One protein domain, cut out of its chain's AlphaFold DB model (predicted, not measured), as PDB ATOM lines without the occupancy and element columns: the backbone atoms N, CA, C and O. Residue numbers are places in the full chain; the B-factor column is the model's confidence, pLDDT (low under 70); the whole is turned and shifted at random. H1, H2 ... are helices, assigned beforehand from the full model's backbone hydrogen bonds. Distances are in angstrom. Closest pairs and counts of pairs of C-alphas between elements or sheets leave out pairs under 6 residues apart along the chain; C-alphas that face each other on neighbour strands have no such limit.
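AT A GLANCE: This is residues 163 to 269 of the 269 residues of an uncharacterized protein of Pandoraea vervacti (UniProt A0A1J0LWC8). Look first for H4 in the middle: H5 folds back beside it on one side, H2 crosses it steeply on the other, and H3 lies over the layer that these three helices make, packed on H4. The short H1 sits farthest out, packed on the last part of H3. The printed part has 107 residues with five named helices, in the order H1, H2, H3, H4, H5, and no named strand; the class is all helix. The whole is compact, with a radius of gyration of the C-alphas of 13.2 A, and rounded, spanning 37 by 28 by 26 A.

HOW THE PARTS SIT: Start at H1, residues 163 to 169, which only just touches H2, residues 179 to 189, with 3 pairs of C-alphas within 8 A; the closest C-alphas are those of Leu 169 and Leu 179, 5.3 A apart. H1 also touches H3, residues 197 to 211, which touches H1 with residues 206 to 210 alone; the closest C-alphas, of Lys 166 and Cys 210, are 5.6 A apart, and the two run opposite ways at a steep tilt of 52 degrees. H2 and H3 are apart. Then look at H4, residues 223 to 240, the hub, touching three helices. H2 touches it at a steep tilt of 54 degrees, with the C-alphas of Ala 184 and Ala 232 closest at 4.4 A. H3 and H4 form a helical hairpin at a shallow tilt of 33 degrees, only just short of steep; H4 touches H3 with residues 233 to 240 alone, and the closest C-alphas, of Trp 200 and Leu 236, are 6.5 A apart. H4 and H5, residues 253 to 266, form another helical hairpin at a shallow tilt of 20 degrees, with the C-alphas of Gly 230 and Cys 260 closest at 4.5 A. H3 and H5 are close but not clearly touching, while H2 and H5 are apart. In the five helices every O i to N i+4 pair is within hydrogen-bond range.

IN THESE COORDINATES: Find C-alpha 163 at (-5.786, 27.587, -30.009), where H1 begins. H2 follows and is 15.6 A long from first to last C-alpha, and H3 is 21.2 A long. Find C-alpha 223 at (-10.391, 29.712, -10.335); from there H4, the longest helix, runs 25.6 A to C-alpha 240. H5 runs 19.8 A and ends with C-alpha 266 at (-6.416, 35.056, -10.319).

THE WHOLE: The two C-alphas farthest apart are those of Ala 174 and Tyr 245, 40.4 A. The printed part has no cut and ends at residue 269, the chain's last. The links from H3 to H4 and from H4 to H5 are long. The mean pLDDT of the printed part is 86.0; look for values under 70 at residues 190 to 195, 242 to 250 and 269.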
ATOM      1  N   SER A 163      -4.551  28.364 -30.169       95.38
ATOM      2  CA  SER A 163      -5.786  27.587 -30.009       95.38
ATOM      3  C   SER A 163      -5.520  26.101 -29.778       95.38
ATOM      4  O   SER A 163      -6.158  25.516 -28.909       95.38
ATOM      5  N   ASP A 164      -4.564  25.502 -30.490       97.50
ATOM      6  CA  ASP A 164      -4.206  24.088 -30.310       97.50
ATOM      7  C   ASP A 164      -3.522  23.852 -28.958       97.50
ATOM      8  O   ASP A 164      -3.805  22.873 -28.273       97.50
ATOM      9  N   ALA A 165      -2.664  24.785 -28.535       97.38
ATOM     10  CA  ALA A 165      -2.039  24.760 -27.218       97.38
ATOM     11  C   ALA A 165      -3.090  24.835 -26.093       97.38
ATOM     12  O   ALA A 165      -3.024  24.073 -25.128       97.38
ATOM     13  N   LYS A 166      -4.102  25.702 -26.231       96.06
ATOM     14  CA  LYS A 166      -5.214  25.788 -25.270       96.06
ATOM     15  C   LYS A 166      -6.078  24.531 -25.272       96.06
ATOM     16  O   LYS A 166      -6.396  24.038 -24.194       96.06
ATOM     17  N   LEU A 167      -6.377  23.988 -26.454       96.62
ATOM     18  CA  LEU A 167      -7.073  22.711 -26.593       96.62
ATOM     19  C   LEU A 167      -6.354  21.588 -25.841       96.62
ATOM     20  O   LEU A 167      -6.994  20.796 -25.163       96.62
ATOM     21  N   LEU A 168      -5.028  21.541 -25.934       97.94
ATOM     22  CA  LEU A 168      -4.227  20.555 -25.223       97.94
ATOM     23  C   LEU A 168      -4.207  20.783 -23.704       97.94
ATOM     24  O   LEU A 168      -4.271  19.827 -22.938       97.94
ATOM     25  N   LEU A 169      -4.051  22.033 -23.261       97.75
ATOM     26  CA  LEU A 169      -3.735  22.335 -21.865       97.75
ATOM     27  C   LEU A 169      -4.970  22.454 -20.961       97.75
ATOM     28  O   LEU A 169      -4.944  21.950 -19.837       97.75
ATOM     29  N   ILE A 170      -6.005  23.171 -21.412       96.44
ATOM     30  CA  ILE A 170      -7.085  23.684 -20.546       96.44
ATOM     31  C   ILE A 170      -8.496  23.299 -20.995       96.44
ATOM     32  O   ILE A 170      -9.446  23.607 -20.280       96.44
ATOM     33  N   GLU A 171      -8.664  22.649 -22.146       94.62
ATOM     34  CA  GLU A 171      -9.976  22.107 -22.506       94.62
ATOM     35  C   GLU A 171     -10.276  20.841 -21.700       94.62
ATOM     36  O   GLU A 171      -9.392  20.043 -21.371       94.62
ATOM     37  N   MET A 172     -11.549  20.682 -21.347       94.94
ATOM     38  CA  MET A 172     -12.012  19.579 -20.513       94.94
ATOM     39  C   MET A 172     -12.002  18.269 -21.302       94.94
ATOM     40  O   MET A 172     -12.586  18.177 -22.383       94.94
ATOM     41  N   GLN A 173     -11.363  17.244 -20.741       92.94
ATOM     42  CA  GLN A 173     -11.332  15.907 -21.324       92.94
ATOM     43  C   GLN A 173     -12.547  15.080 -20.881       92.94
ATOM     44  O   GLN A 173     -13.335  15.488 -20.027       92.94
ATOM     45  N   ALA A 174     -12.711  13.890 -21.464       90.00
ATOM     46  CA  ALA A 174     -13.869  13.023 -21.220       90.00
ATOM     47  C   ALA A 174     -14.046  12.600 -19.747       90.00
ATOM     48  O   ALA A 174     -15.159  12.285 -19.332       90.00
ATOM     49  N   ASP A 175     -12.971  12.606 -18.957       91.00
ATOM     50  CA  ASP A 175     -12.999  12.310 -17.520       91.00
ATOM     51  C   ASP A 175     -13.365  13.521 -16.641       91.00
ATOM     52  O   ASP A 175     -13.368  13.418 -15.416       91.00
ATOM     53  N   GLY A 176     -13.696  14.661 -17.257       92.88
ATOM     54  CA  GLY A 176     -14.085  15.888 -16.567       92.88
ATOM     55  C   GLY A 176     -12.913  16.710 -16.033       92.88
ATOM     56  O   GLY A 176     -13.148  17.688 -15.328       92.88
ATOM     57  N   THR A 177     -11.670  16.345 -16.358       94.44
ATOM     58  CA  THR A 177     -10.469  17.084 -15.945       94.44
ATOM     59  C   THR A 177      -9.709  17.635 -17.144       94.44
ATOM     60  O   THR A 177      -9.810  17.126 -18.262       94.44
ATOM     61  N   THR A 178      -8.943  18.700 -16.927       97.06
ATOM     62  CA  THR A 178      -7.999  19.221 -17.922       97.06
ATOM     63  C   THR A 178      -6.630  18.565 -17.781       97.06
ATOM     64  O   THR A 178      -6.251  18.078 -16.710       97.06
ATOM     65  N   LEU A 179      -5.831  18.600 -18.849       97.69
ATOM     66  CA  LEU A 179      -4.459  18.099 -18.796       97.69
ATOM     67  C   LEU A 179      -3.605  18.886 -17.782       97.69
ATOM     68  O   LEU A 179      -2.768  18.303 -17.088       97.69
ATOM     69  N   LEU A 180      -3.856  20.193 -17.638       97.75
ATOM     70  CA  LEU A 180      -3.216  21.034 -16.628       97.75
ATOM     71  C   LEU A 180      -3.518  20.574 -15.196       97.75
ATOM     72  O   LEU A 180      -2.607  20.526 -14.373       97.75
ATOM     73  N   GLU A 181      -4.767  20.229 -14.883       96.81
ATOM     74  CA  GLU A 181      -5.140  19.733 -13.551       96.81
ATOM     75  C   GLU A 181      -4.452  18.407 -13.222       96.81
ATOM     76  O   GLU A 181      -3.931  18.244 -12.112       96.81
ATOM     77  N   LYS A 182      -4.384  17.491 -14.197       95.69
ATOM     78  CA  LYS A 182      -3.647  16.224 -14.064       95.69
ATOM     79  C   LYS A 182      -2.167  16.482 -13.795       95.69
ATOM     80  O   LYS A 182      -1.605  15.958 -12.835       95.69
ATOM     81  N   PHE A 183      -1.549  17.354 -14.589       95.31
ATOM     82  CA  PHE A 183      -0.150  17.723 -14.409       95.31
ATOM     83  C   PHE A 183       0.112  18.396 -13.054       95.31
ATOM     84  O   PHE A 183       1.073  18.061 -12.361       95.31
ATOM     85  N   ALA A 184      -0.764  19.303 -12.623       94.88
ATOM     86  CA  ALA A 184      -0.679  19.946 -11.317       94.88
ATOM     87  C   ALA A 184      -0.753  18.927 -10.167       94.88
ATOM     88  O   ALA A 184      -0.005  19.041  -9.192       94.88
ATOM     89  N   ALA A 185      -1.612  17.908 -10.285       92.81
ATOM     90  CA  ALA A 185      -1.692  16.820  -9.314       92.81
ATOM     91  C   ALA A 185      -0.374  16.035  -9.221       92.81
ATOM     92  O   ALA A 185       0.140  15.847  -8.115       92.81
ATOM     93  N   GLU A 186       0.227  15.676 -10.358       90.25
ATOM     94  CA  GLU A 186       1.552  15.044 -10.398       90.25
ATOM     95  C   GLU A 186       2.632  15.932  -9.766       90.25
ATOM     96  O   GLU A 186       3.448  15.477  -8.961       90.25
ATOM     97  N   MET A 187       2.609  17.237 -10.046       87.56
ATOM     98  CA  MET A 187       3.575  18.187  -9.491       87.56
ATOM     99  C   MET A 187       3.477  18.357  -7.971       87.56
ATOM    100  O   MET A 187       4.504  18.641  -7.339       87.56
ATOM    101  N   ARG A 188       2.285  18.166  -7.383       85.62
ATOM    102  CA  ARG A 188       2.073  18.145  -5.925       85.62
ATOM    103  C   ARG A 188       2.549  16.843  -5.279       85.62
ATOM    104  O   ARG A 188       3.090  16.895  -4.176       85.62
ATOM    105  N   ASN A 189       2.346  15.710  -5.952       74.44
ATOM    106  CA  ASN A 189       2.533  14.374  -5.376       74.44
ATOM    107  C   ASN A 189       3.927  13.777  -5.618       74.44
ATOM    108  O   ASN A 189       4.389  12.958  -4.824       74.44
ATOM    109  N   ALA A 190       4.621  14.169  -6.687       61.34
ATOM    110  CA  ALA A 190       5.914  13.587  -7.016       61.34
ATOM    111  C   ALA A 190       7.026  14.113  -6.086       61.34
ATOM    112  O   ALA A 190       7.432  15.278  -6.168       61.34
ATOM    113  N   GLY A 191       7.560  13.226  -5.237       53.44
ATOM    114  CA  GLY A 191       8.873  13.394  -4.607       53.44
ATOM    115  C   GLY A 191       9.972  13.541  -5.670       53.44
ATOM    116  O   GLY A 191       9.860  13.000  -6.767       53.44
ATOM    117  N   ALA A 192      10.999  14.343  -5.383       52.72
ATOM    118  CA  ALA A 192      12.050  14.750  -6.326       52.72
ATOM    119  C   ALA A 192      12.793  13.577  -7.019       52.72
ATOM    120  O   ALA A 192      12.861  12.484  -6.465       52.72
ATOM    121  N   PRO A 193      13.568  13.840  -8.087       53.53
ATOM    122  CA  PRO A 193      13.196  14.316  -9.413       53.53
ATOM    123  C   PRO A 193      13.486  13.208 -10.442       53.53
ATOM    124  O   PRO A 193      14.594  12.679 -10.497       53.53
ATOM    125  N   ILE A 194      12.560  12.908 -11.349       55.09
ATOM    126  CA  ILE A 194      13.027  12.396 -12.639       55.09
ATOM    127  C   ILE A 194      13.421  13.642 -13.430       55.09
ATOM    128  O   ILE A 194      12.555  14.400 -13.862       55.09
ATOM    129  N   SER A 195      14.723  13.940 -13.489       65.56
ATOM    130  CA  SER A 195      15.234  15.099 -14.230       65.56
ATOM    131  C   SER A 195      15.223  14.780 -15.721       65.56
ATOM    132  O   SER A 195      16.202  14.304 -16.289       65.56
ATOM    133  N   ASP A 196      14.068  14.993 -16.344       83.75
ATOM    134  CA  ASP A 196      13.969  15.099 -17.790       83.75
ATOM    135  C   ASP A 196      13.732  16.567 -18.141       83.75
ATOM    136  O   ASP A 196      12.603  17.053 -18.207       83.75
ATOM    137  N   MET A 197      14.831  17.308 -18.286       85.19
ATOM    138  CA  MET A 197      14.784  18.753 -18.516       85.19
ATOM    139  C   MET A 197      13.989  19.111 -19.774       85.19
ATOM    140  O   MET A 197      13.290  20.123 -19.792       85.19
ATOM    141  N   ALA A 198      14.058  18.280 -20.813       88.94
ATOM    142  CA  ALA A 198      13.322  18.511 -22.048       88.94
ATOM    143  C   ALA A 198      11.801  18.365 -21.846       88.94
ATOM    144  O   ALA A 198      11.046  19.175 -22.385       88.94
ATOM    145  N   VAL A 199      11.344  17.455 -20.974       91.75
ATOM    146  CA  VAL A 199       9.927  17.390 -20.562       91.75
ATOM    147  C   VAL A 199       9.506  18.668 -19.830       91.75
ATOM    148  O   VAL A 199       8.468  19.251 -20.148       91.75
ATOM    149  N   TRP A 200      10.315  19.164 -18.889       90.75
ATOM    150  CA  TRP A 200       9.999  20.406 -18.165       90.75
ATOM    151  C   TRP A 200       9.983  21.634 -19.077       90.75
ATOM    152  O   TRP A 200       9.091  22.477 -18.963       90.75
ATOM    153  N   LYS A 201      10.921  21.708 -20.026       90.94
ATOM    154  CA  LYS A 201      10.949  22.742 -21.066       90.94
ATOM    155  C   LYS A 201       9.704  22.689 -21.951       90.94
ATOM    156  O   LYS A 201       9.140  23.743 -22.231       90.94
ATOM    157  N   ALA A 202       9.249  21.500 -22.350       94.44
ATOM    158  CA  ALA A 202       8.037  21.338 -23.153       94.44
ATOM    159  C   ALA A 202       6.788  21.842 -22.413       94.44
ATOM    160  O   ALA A 202       6.035  22.645 -22.962       94.44
ATOM    161  N   TRP A 203       6.617  21.468 -21.139       95.62
ATOM    162  CA  TRP A 203       5.528  21.978 -20.296       95.62
ATOM    163  C   TRP A 203       5.549  23.493 -20.143       95.62
ATOM    164  O   TRP A 203       4.518  24.153 -20.283       95.62
ATOM    165  N   TYR A 204       6.724  24.061 -19.866       94.12
ATOM    166  CA  TYR A 204       6.856  25.504 -19.731       94.12
ATOM    167  C   TYR A 204       6.536  26.233 -21.041       94.12
ATOM    168  O   TYR A 204       5.808  27.228 -21.031       94.12
ATOM    169  N   ALA A 205       7.033  25.719 -22.168       94.69
ATOM    170  CA  ALA A 205       6.760  26.279 -23.484       94.69
ATOM    171  C   ALA A 205       5.261  26.225 -23.822       94.69
ATOM    172  O   ALA A 205       4.715  27.227 -24.280       94.69
ATOM    173  N   LEU A 206       4.573  25.119 -23.509       97.00
ATOM    174  CA  LEU A 206       3.119  24.997 -23.655       97.00
ATOM    175  C   LEU A 206       2.369  26.050 -22.828       97.00
ATOM    176  O   LEU A 206       1.533  26.776 -23.367       97.00
ATOM    177  N   ILE A 207       2.688  26.184 -21.538       95.81
ATOM    178  CA  ILE A 207       2.046  27.176 -20.659       95.81
ATOM    179  C   ILE A 207       2.253  28.594 -21.201       95.81
ATOM    180  O   ILE A 207       1.295  29.359 -21.329       95.81
ATOM    181  N   ARG A 208       3.493  28.940 -21.563       94.12
ATOM    182  CA  ARG A 208       3.828  30.260 -22.106       94.12
ATOM    183  C   ARG A 208       3.094  30.529 -23.422       94.12
ATOM    184  O   ARG A 208       2.569  31.625 -23.604       94.12
ATOM    185  N   LYS A 209       2.975  29.523 -24.297       95.00
ATOM    186  CA  LYS A 209       2.205  29.608 -25.548       95.00
ATOM    187  C   LYS A 209       0.718  29.854 -25.304       95.00
ATOM    188  O   LYS A 209       0.104  30.607 -26.050       95.00
ATOM    189  N   CYS A 210       0.136  29.255 -24.268       94.56
ATOM    190  CA  CYS A 210      -1.263  29.478 -23.904       94.56
ATOM    191  C   CYS A 210      -1.524  30.883 -23.342       94.56
ATOM    192  O   CYS A 210      -2.616  31.427 -23.542       94.56
ATOM    193  N   ILE A 211      -0.541  31.457 -22.640       91.94
ATOM    194  CA  ILE A 211      -0.589  32.831 -22.124       91.94
ATOM    195  C   ILE A 211      -0.437  33.845 -23.269       91.94
ATOM    196  O   ILE A 211      -1.158  34.839 -23.273       91.94
ATOM    197  N   ASP A 212       0.421  33.573 -24.263       88.44
ATOM    198  CA  ASP A 212       0.519  34.339 -25.522       88.44
ATOM    199  C   ASP A 212       0.735  35.853 -25.304       88.44
ATOM    200  O   ASP A 212      -0.007  36.684 -25.822       88.44
ATOM    201  N   ASP A 213       1.693  36.214 -24.442       78.88
ATOM    202  CA  ASP A 213       1.994  37.597 -24.015       78.88
ATOM    203  C   ASP A 213       0.818  38.363 -23.363       78.88
ATOM    204  O   ASP A 213       0.898  39.573 -23.125       78.88
ATOM    205  N   LYS A 214      -0.269  37.670 -23.006       85.62
ATOM    206  CA  LYS A 214      -1.392  38.228 -22.240       85.62
ATOM    207  C   LYS A 214      -1.169  38.052 -20.740       85.62
ATOM    208  O   LYS A 214      -0.180  37.493 -20.270       85.62
ATOM    209  N   THR A 215      -2.115  38.544 -19.947       87.38
ATOM    210  CA  THR A 215      -2.126  38.324 -18.499       87.38
ATOM    211  C   THR A 215      -2.584  36.907 -18.173       87.38
ATOM    212  O   THR A 215      -3.536  36.420 -18.789       87.38
ATOM    213  N   VAL A 216      -1.999  36.291 -17.141       89.12
ATOM    214  CA  VAL A 216      -2.395  34.953 -16.663       89.12
ATOM    215  C   VAL A 216      -3.899  34.861 -16.409       89.12
ATOM    216  O   VAL A 216      -4.526  33.928 -16.895       89.12
ATOM    217  N   GLY A 217      -4.507  35.880 -15.789       83.94
ATOM    218  CA  GLY A 217      -5.954  35.934 -15.532       83.94
ATOM    219  C   GLY A 217      -6.847  35.793 -16.777       83.94
ATOM    220  O   GLY A 217      -7.997  35.390 -16.665       83.94
ATOM    221  N   SER A 218      -6.319  36.058 -17.979       86.38
ATOM    222  CA  SER A 218      -7.061  35.918 -19.243       86.38
ATOM    223  C   SER A 218      -7.020  34.506 -19.837       86.38
ATOM    224  O   SER A 218      -7.655  34.250 -20.864       86.38
ATOM    225  N   LEU A 219      -6.263  33.588 -19.225       88.69
ATOM    226  CA  LEU A 219      -6.106  32.222 -19.711       88.69
ATOM    227  C   LEU A 219      -7.440  31.468 -19.707       88.69
ATOM    228  O   LEU A 219      -7.787  30.844 -20.709       88.69
ATOM    229  N   HIS A 220      -8.171  31.547 -18.592       90.62
ATOM    230  CA  HIS A 220      -9.462  30.898 -18.383       90.62
ATOM    231  C   HIS A 220     -10.260  31.647 -17.304       90.62
ATOM    232  O   HIS A 220      -9.679  32.283 -16.434       90.62
ATOM    233  N   ALA A 221     -11.588  31.540 -17.300       88.94
ATOM    234  CA  ALA A 221     -12.439  32.172 -16.283       88.94
ATOM    235  C   ALA A 221     -12.583  31.353 -14.979       88.94
ATOM    236  O   ALA A 221     -13.384  31.703 -14.122       88.94
ATOM    237  N   SER A 222     -11.877  30.224 -14.843       92.75
ATOM    238  CA  SER A 222     -12.103  29.264 -13.752       92.75
ATOM    239  C   SER A 222     -11.010  29.407 -12.699       92.75
ATOM    240  O   SER A 222      -9.843  29.178 -13.037       92.75
ATOM    241  N   PRO A 223     -11.357  29.689 -11.431       92.88
ATOM    242  CA  PRO A 223     -10.391  29.712 -10.335       92.88
ATOM    243  C   PRO A 223      -9.645  28.383 -10.163       92.88
ATOM    244  O   PRO A 223      -8.470  28.365  -9.801       92.88
ATOM    245  N   VAL A 224     -10.295  27.258 -10.488       94.19
ATOM    246  CA  VAL A 224      -9.688  25.918 -10.419       94.19
ATOM    247  C   VAL A 224      -8.528  25.790 -11.408       94.19
ATOM    248  O   VAL A 224      -7.458  25.307 -11.042       94.19
ATOM    249  N   ILE A 225      -8.704  26.292 -12.635       95.25
ATOM    250  CA  ILE A 225      -7.662  26.282 -13.673       95.25
ATOM    251  C   ILE A 225      -6.485  27.173 -13.268       95.25
ATOM    252  O   ILE A 225      -5.331  26.776 -13.427       95.25
ATOM    253  N   HIS A 226      -6.756  28.339 -12.678       96.25
ATOM    254  CA  HIS A 226      -5.712  29.225 -12.155       96.25
ATOM    255  C   HIS A 226      -4.947  28.603 -10.982       96.25
ATOM    256  O   HIS A 226      -3.717  28.632 -10.958       96.25
ATOM    257  N   SER A 227      -5.639  27.945 -10.049       96.06
ATOM    258  CA  SER A 227      -4.982  27.216  -8.960       96.06
ATOM    259  C   SER A 227      -4.117  26.064  -9.487       96.06
ATOM    260  O   SER A 227      -2.996  25.868  -9.012       96.06
ATOM    261  N   ALA A 228      -4.610  25.312 -10.479       96.50
ATOM    262  CA  ALA A 228      -3.851  24.244 -11.125       96.50
ATOM    263  C   ALA A 228      -2.606  24.791 -11.843       96.50
ATOM    264  O   ALA A 228      -1.519  24.227 -11.707       96.50
ATOM    265  N   LEU A 229      -2.731  25.930 -12.531       97.00
ATOM    266  CA  LEU A 229      -1.607  26.623 -13.156       97.00
ATOM    267  C   LEU A 229      -0.535  27.022 -12.136       97.00
ATOM    268  O   LEU A 229       0.649  26.757 -12.360       97.00
ATOM    269  N   GLY A 230      -0.939  27.613 -11.010       95.69
ATOM    270  CA  GLY A 230      -0.024  27.974  -9.925       95.69
ATOM    271  C   GLY A 230       0.726  26.756  -9.379       95.69
ATOM    272  O   GLY A 230       1.954  26.774  -9.254       95.69
ATOM    273  N   ASP A 231       0.017  25.652  -9.133       95.06
ATOM    274  CA  ASP A 231       0.624  24.409  -8.648       95.06
ATOM    275  C   ASP A 231       1.609  23.794  -9.655       95.06
ATOM    276  O   ASP A 231       2.710  23.387  -9.264       95.06
ATOM    277  N   ALA A 232       1.243  23.769 -10.940       94.62
ATOM    278  CA  ALA A 232       2.093  23.292 -12.025       94.62
ATOM    279  C   ALA A 232       3.382  24.121 -12.140       94.62
ATOM    280  O   ALA A 232       4.486  23.568 -12.113       94.62
ATOM    281  N   LEU A 233       3.266  25.452 -12.187       94.25
ATOM    282  CA  LEU A 233       4.409  26.364 -12.293       94.25
ATOM    283  C   LEU A 233       5.315  26.301 -11.063       94.25
ATOM    284  O   LEU A 233       6.539  26.244 -11.197       94.25
ATOM    285  N   ARG A 234       4.743  26.237  -9.855       92.00
ATOM    286  CA  ARG A 234       5.512  26.019  -8.621       92.00
ATOM    287  C   ARG A 234       6.293  24.704  -8.679       92.00
ATOM    288  O   ARG A 234       7.449  24.656  -8.251       92.00
ATOM    289  N   GLY A 235       5.673  23.644  -9.197       89.81
ATOM    290  CA  GLY A 235       6.302  22.340  -9.402       89.81
ATOM    291  C   GLY A 235       7.464  22.372 -10.395       89.81
ATOM    292  O   GLY A 235       8.517  21.798 -10.101       89.81
ATOM    293  N   LEU A 236       7.291  23.071 -11.521       89.50
ATOM    294  CA  LEU A 236       8.323  23.277 -12.544       89.50
ATOM    295  C   LEU A 236       9.503  24.082 -11.995       89.50
ATOM    296  O   LEU A 236      10.641  23.625 -12.073       89.50
ATOM    297  N   VAL A 237       9.241  25.226 -11.351       88.62
ATOM    298  CA  VAL A 237      10.283  26.082 -10.755       88.62
ATOM    299  C   VAL A 237      11.147  25.293  -9.774       88.62
ATOM    300  O   VAL A 237      12.372  25.374  -9.842       88.62
ATOM    301  N   ARG A 238      10.542  24.480  -8.897       86.06
ATOM    302  CA  ARG A 238      11.286  23.649  -7.933       86.06
ATOM    303  C   ARG A 238      12.227  22.649  -8.606       86.06
ATOM    304  O   ARG A 238      13.325  22.432  -8.107       86.06
ATOM    305  N   ARG A 239      11.802  22.042  -9.717       81.69
ATOM    306  CA  ARG A 239      12.576  21.021 -10.442       81.69
ATOM    307  C   ARG A 239      13.677  21.644 -11.294       81.69
ATOM    308  O   ARG A 239      14.810  21.187 -11.250       81.69
ATOM    309  N   MET A 240      13.365  22.723 -12.003       79.56
ATOM    310  CA  MET A 240      14.309  23.377 -12.912       79.56
ATOM    311  C   MET A 240      15.355  24.218 -12.170       79.56
ATOM    312  O   MET A 240      16.489  24.322 -12.630       79.56
ATOM    313  N   SER A 241      15.031  24.745 -10.983       73.50
ATOM    314  CA  SER A 241      16.004  25.475 -10.149       73.50
ATOM    315  C   SER A 241      17.117  24.580  -9.586       73.50
ATOM    316  O   SER A 241      18.165  25.086  -9.196       73.50
ATOM    317  N   GLY A 242      16.917  23.257  -9.545       64.38
ATOM    318  CA  GLY A 242      17.938  22.301  -9.103       64.38
ATOM    319  C   GLY A 242      19.036  22.024 -10.138       64.38
ATOM    320  O   GLY A 242      20.111  21.571  -9.759       64.38
ATOM    321  N   ASP A 243      18.789  22.327 -11.419       61.19
ATOM    322  CA  ASP A 243      19.631  21.928 -12.564       61.19
ATOM    323  C   ASP A 243      20.194  23.127 -13.365       61.19
ATOM    324  O   ASP A 243      20.676  22.974 -14.488       61.19
ATOM    325  N   LEU A 244      20.188  24.330 -12.772       52.34
ATOM    326  CA  LEU A 244      20.538  25.629 -13.390       52.34
ATOM    327  C   LEU A 244      21.941  25.743 -14.034       52.34
ATOM    328  O   LEU A 244      22.254  26.779 -14.613       52.34
ATOM    329  N   TYR A 245      22.790  24.718 -13.955       49.03
ATOM    330  CA  TYR A 245      24.194  24.779 -14.382       49.03
ATOM    331  C   TYR A 245      24.522  24.062 -15.703       49.03
ATOM    332  O   TYR A 245      25.703  23.951 -16.033       49.03
ATOM    333  N   ARG A 246      23.539  23.551 -16.463       52.34
ATOM    334  CA  ARG A 246      23.831  22.681 -17.626       52.34
ATOM    335  C   ARG A 246      23.298  23.108 -18.993       52.34
ATOM    336  O   ARG A 246      23.672  22.458 -19.964       52.34
ATOM    337  N   ASP A 247      22.493  24.162 -19.112       47.53
ATOM    338  CA  ASP A 247      21.781  24.435 -20.370       47.53
ATOM    339  C   ASP A 247      21.946  25.889 -20.867       47.53
ATOM    340  O   ASP A 247      21.731  26.817 -20.085       47.53
ATOM    341  N   PRO A 248      22.347  26.114 -22.136       43.38
ATOM    342  CA  PRO A 248      22.586  27.451 -22.690       43.38
ATOM    343  C   PRO A 248      21.320  28.247 -23.063       43.38
ATOM    344  O   PRO A 248      21.436  29.453 -23.279       43.38
ATOM    345  N   GLU A 249      20.127  27.640 -23.114       56.16
ATOM    346  CA  GLU A 249      18.867  28.388 -23.277       56.16
ATOM    347  C   GLU A 249      18.110  28.506 -21.944       56.16
ATOM    348  O   GLU A 249      17.687  27.489 -21.379       56.16
ATOM    349  N   PRO A 250      17.915  29.727 -21.409       56.41
ATOM    350  CA  PRO A 250      17.451  29.886 -20.045       56.41
ATOM    351  C   PRO A 250      15.938  29.686 -19.967       56.41
ATOM    352  O   PRO A 250      15.148  30.529 -20.395       56.41
ATOM    353  N   PHE A 251      15.525  28.602 -19.315       70.56
ATOM    354  CA  PHE A 251      14.270  28.622 -18.574       70.56
ATOM    355  C   PHE A 251      14.266  29.858 -17.667       70.56
ATOM    356  O   PHE A 251      15.111  29.997 -16.777       70.56
ATOM    357  N   SER A 252      13.333  30.775 -17.905       82.62
ATOM    358  CA  SER A 252      13.226  31.993 -17.112       82.62
ATOM    359  C   SER A 252      12.508  31.683 -15.803       82.62
ATOM    360  O   SER A 252      11.293  31.830 -15.690       82.62
ATOM    361  N   VAL A 253      13.274  31.259 -14.790       83.00
ATOM    362  CA  VAL A 253      12.764  31.009 -13.428       83.00
ATOM    363  C   VAL A 253      11.944  32.204 -12.933       83.00
ATOM    364  O   VAL A 253      10.877  32.028 -12.354       83.00
ATOM    365  N   HIS A 254      12.420  33.420 -13.204       85.44
ATOM    366  CA  HIS A 254      11.744  34.651 -12.814       85.44
ATOM    367  C   HIS A 254      10.370  34.810 -13.485       85.44
ATOM    368  O   HIS A 254       9.393  35.127 -12.811       85.44
ATOM    369  N   GLU A 255      10.272  34.574 -14.797       89.25
ATOM    370  CA  GLU A 255       8.994  34.632 -15.525       89.25
ATOM    371  C   GLU A 255       8.032  33.539 -15.037       89.25
ATOM    372  O   GLU A 255       6.883  33.836 -14.719       89.25
ATOM    373  N   ALA A 256       8.518  32.308 -14.859       90.50
ATOM    374  CA  ALA A 256       7.721  31.205 -14.327       90.50
ATOM    375  C   ALA A 256       7.199  31.485 -12.905       90.50
ATOM    376  O   ALA A 256       6.043  31.190 -12.598       90.50
ATOM    377  N   MET A 257       8.021  32.086 -12.035       90.69
ATOM    378  CA  MET A 257       7.604  32.518 -10.696       90.69
ATOM    379  C   MET A 257       6.573  33.645 -10.755       90.69
ATOM    380  O   MET A 257       5.607  33.606  -9.997       90.69
ATOM    381  N   LYS A 258       6.741  34.615 -11.661       92.88
ATOM    382  CA  LYS A 258       5.754  35.678 -11.873       92.88
ATOM    383  C   LYS A 258       4.403  35.087 -12.279       92.88
ATOM    384  O   LYS A 258       3.410  35.354 -11.613       92.88
ATOM    385  N   TYR A 259       4.375  34.223 -13.295       93.88
ATOM    386  CA  TYR A 259       3.140  33.561 -13.718       93.88
ATOM    387  C   TYR A 259       2.516  32.709 -12.611       93.88
ATOM    388  O   TYR A 259       1.297  32.654 -12.502       93.88
ATOM    389  N   CYS A 260       3.334  32.073 -11.770       94.06
ATOM    390  CA  CYS A 260       2.860  31.302 -10.624       94.06
ATOM    391  C   CYS A 260       2.111  32.185  -9.613       94.06
ATOM    392  O   CYS A 260       1.016  31.833  -9.179       94.06
ATOM    393  N   VAL A 261       2.679  33.345  -9.267       94.69
ATOM    394  CA  VAL A 261       2.034  34.317  -8.371       94.69
ATOM    395  C   VAL A 261       0.754  34.861  -9.000       94.69
ATOM    396  O   VAL A 261      -0.295  34.809  -8.362       94.69
ATOM    397  N   ASP A 262       0.820  35.302 -10.259       94.75
ATOM    398  CA  ASP A 262      -0.334  35.844 -10.984       94.75
ATOM    399  C   ASP A 262      -1.481  34.814 -11.070       94.75
ATOM    400  O   ASP A 262      -2.649  35.179 -10.950       94.75
ATOM    401  N   ALA A 263      -1.157  33.524 -11.224       94.94
ATOM    402  CA  ALA A 263      -2.132  32.436 -11.230       94.94
ATOM    403  C   ALA A 263      -2.830  32.277  -9.870       94.94
ATOM    404  O   ALA A 263      -4.053  32.200  -9.812       94.94
ATOM    405  N   TYR A 264      -2.094  32.281  -8.755       95.56
ATOM    406  CA  TYR A 264      -2.728  32.198  -7.433       95.56
ATOM    407  C   TYR A 264      -3.561  33.439  -7.090       95.56
ATOM    408  O   TYR A 264      -4.597  33.305  -6.438       95.56
ATOM    409  N   CYS A 265      -3.151  34.625  -7.553       93.56
ATOM    410  CA  CYS A 265      -3.969  35.832  -7.446       93.56
ATOM    411  C   CYS A 265      -5.286  35.668  -8.215       93.56
ATOM    412  O   CYS A 265      -6.347  35.786  -7.614       93.56
ATOM    413  N   ALA A 266      -5.227  35.271  -9.490       92.25
ATOM    414  CA  ALA A 266      -6.416  35.056 -10.319       92.25
ATOM    415  C   ALA A 266      -7.325  33.907  -9.834       92.25
ATOM    416  O   ALA A 266      -8.487  33.838 -10.220       92.25
ATOM    417  N   ALA A 267      -6.813  32.988  -9.009       91.75
ATOM    418  CA  ALA A 267      -7.607  31.937  -8.370       91.75
ATOM    419  C   ALA A 267      -8.353  32.406  -7.107       91.75
ATOM    420  O   ALA A 267      -9.217  31.685  -6.612       91.75
ATOM    421  N   SER A 268      -7.968  33.557  -6.550       84.31
ATOM    422  CA  SER A 268      -8.517  34.101  -5.300       84.31
ATOM    423  C   SER A 268      -9.544  35.219  -5.525       84.31
ATOM    424  O   SER A 268     -10.205  35.614  -4.564       84.31
ATOM    425  N   ASP A 269      -9.648  35.711  -6.762       62.81
ATOM    426  CA  ASP A 269     -10.616  36.712  -7.231       62.81
ATOM    427  C   ASP A 269     -11.952  36.060  -7.645       62.81
ATOM    428  O   ASP A 269     -13.012  36.669  -7.367       62.81
TER     429      ASP A 269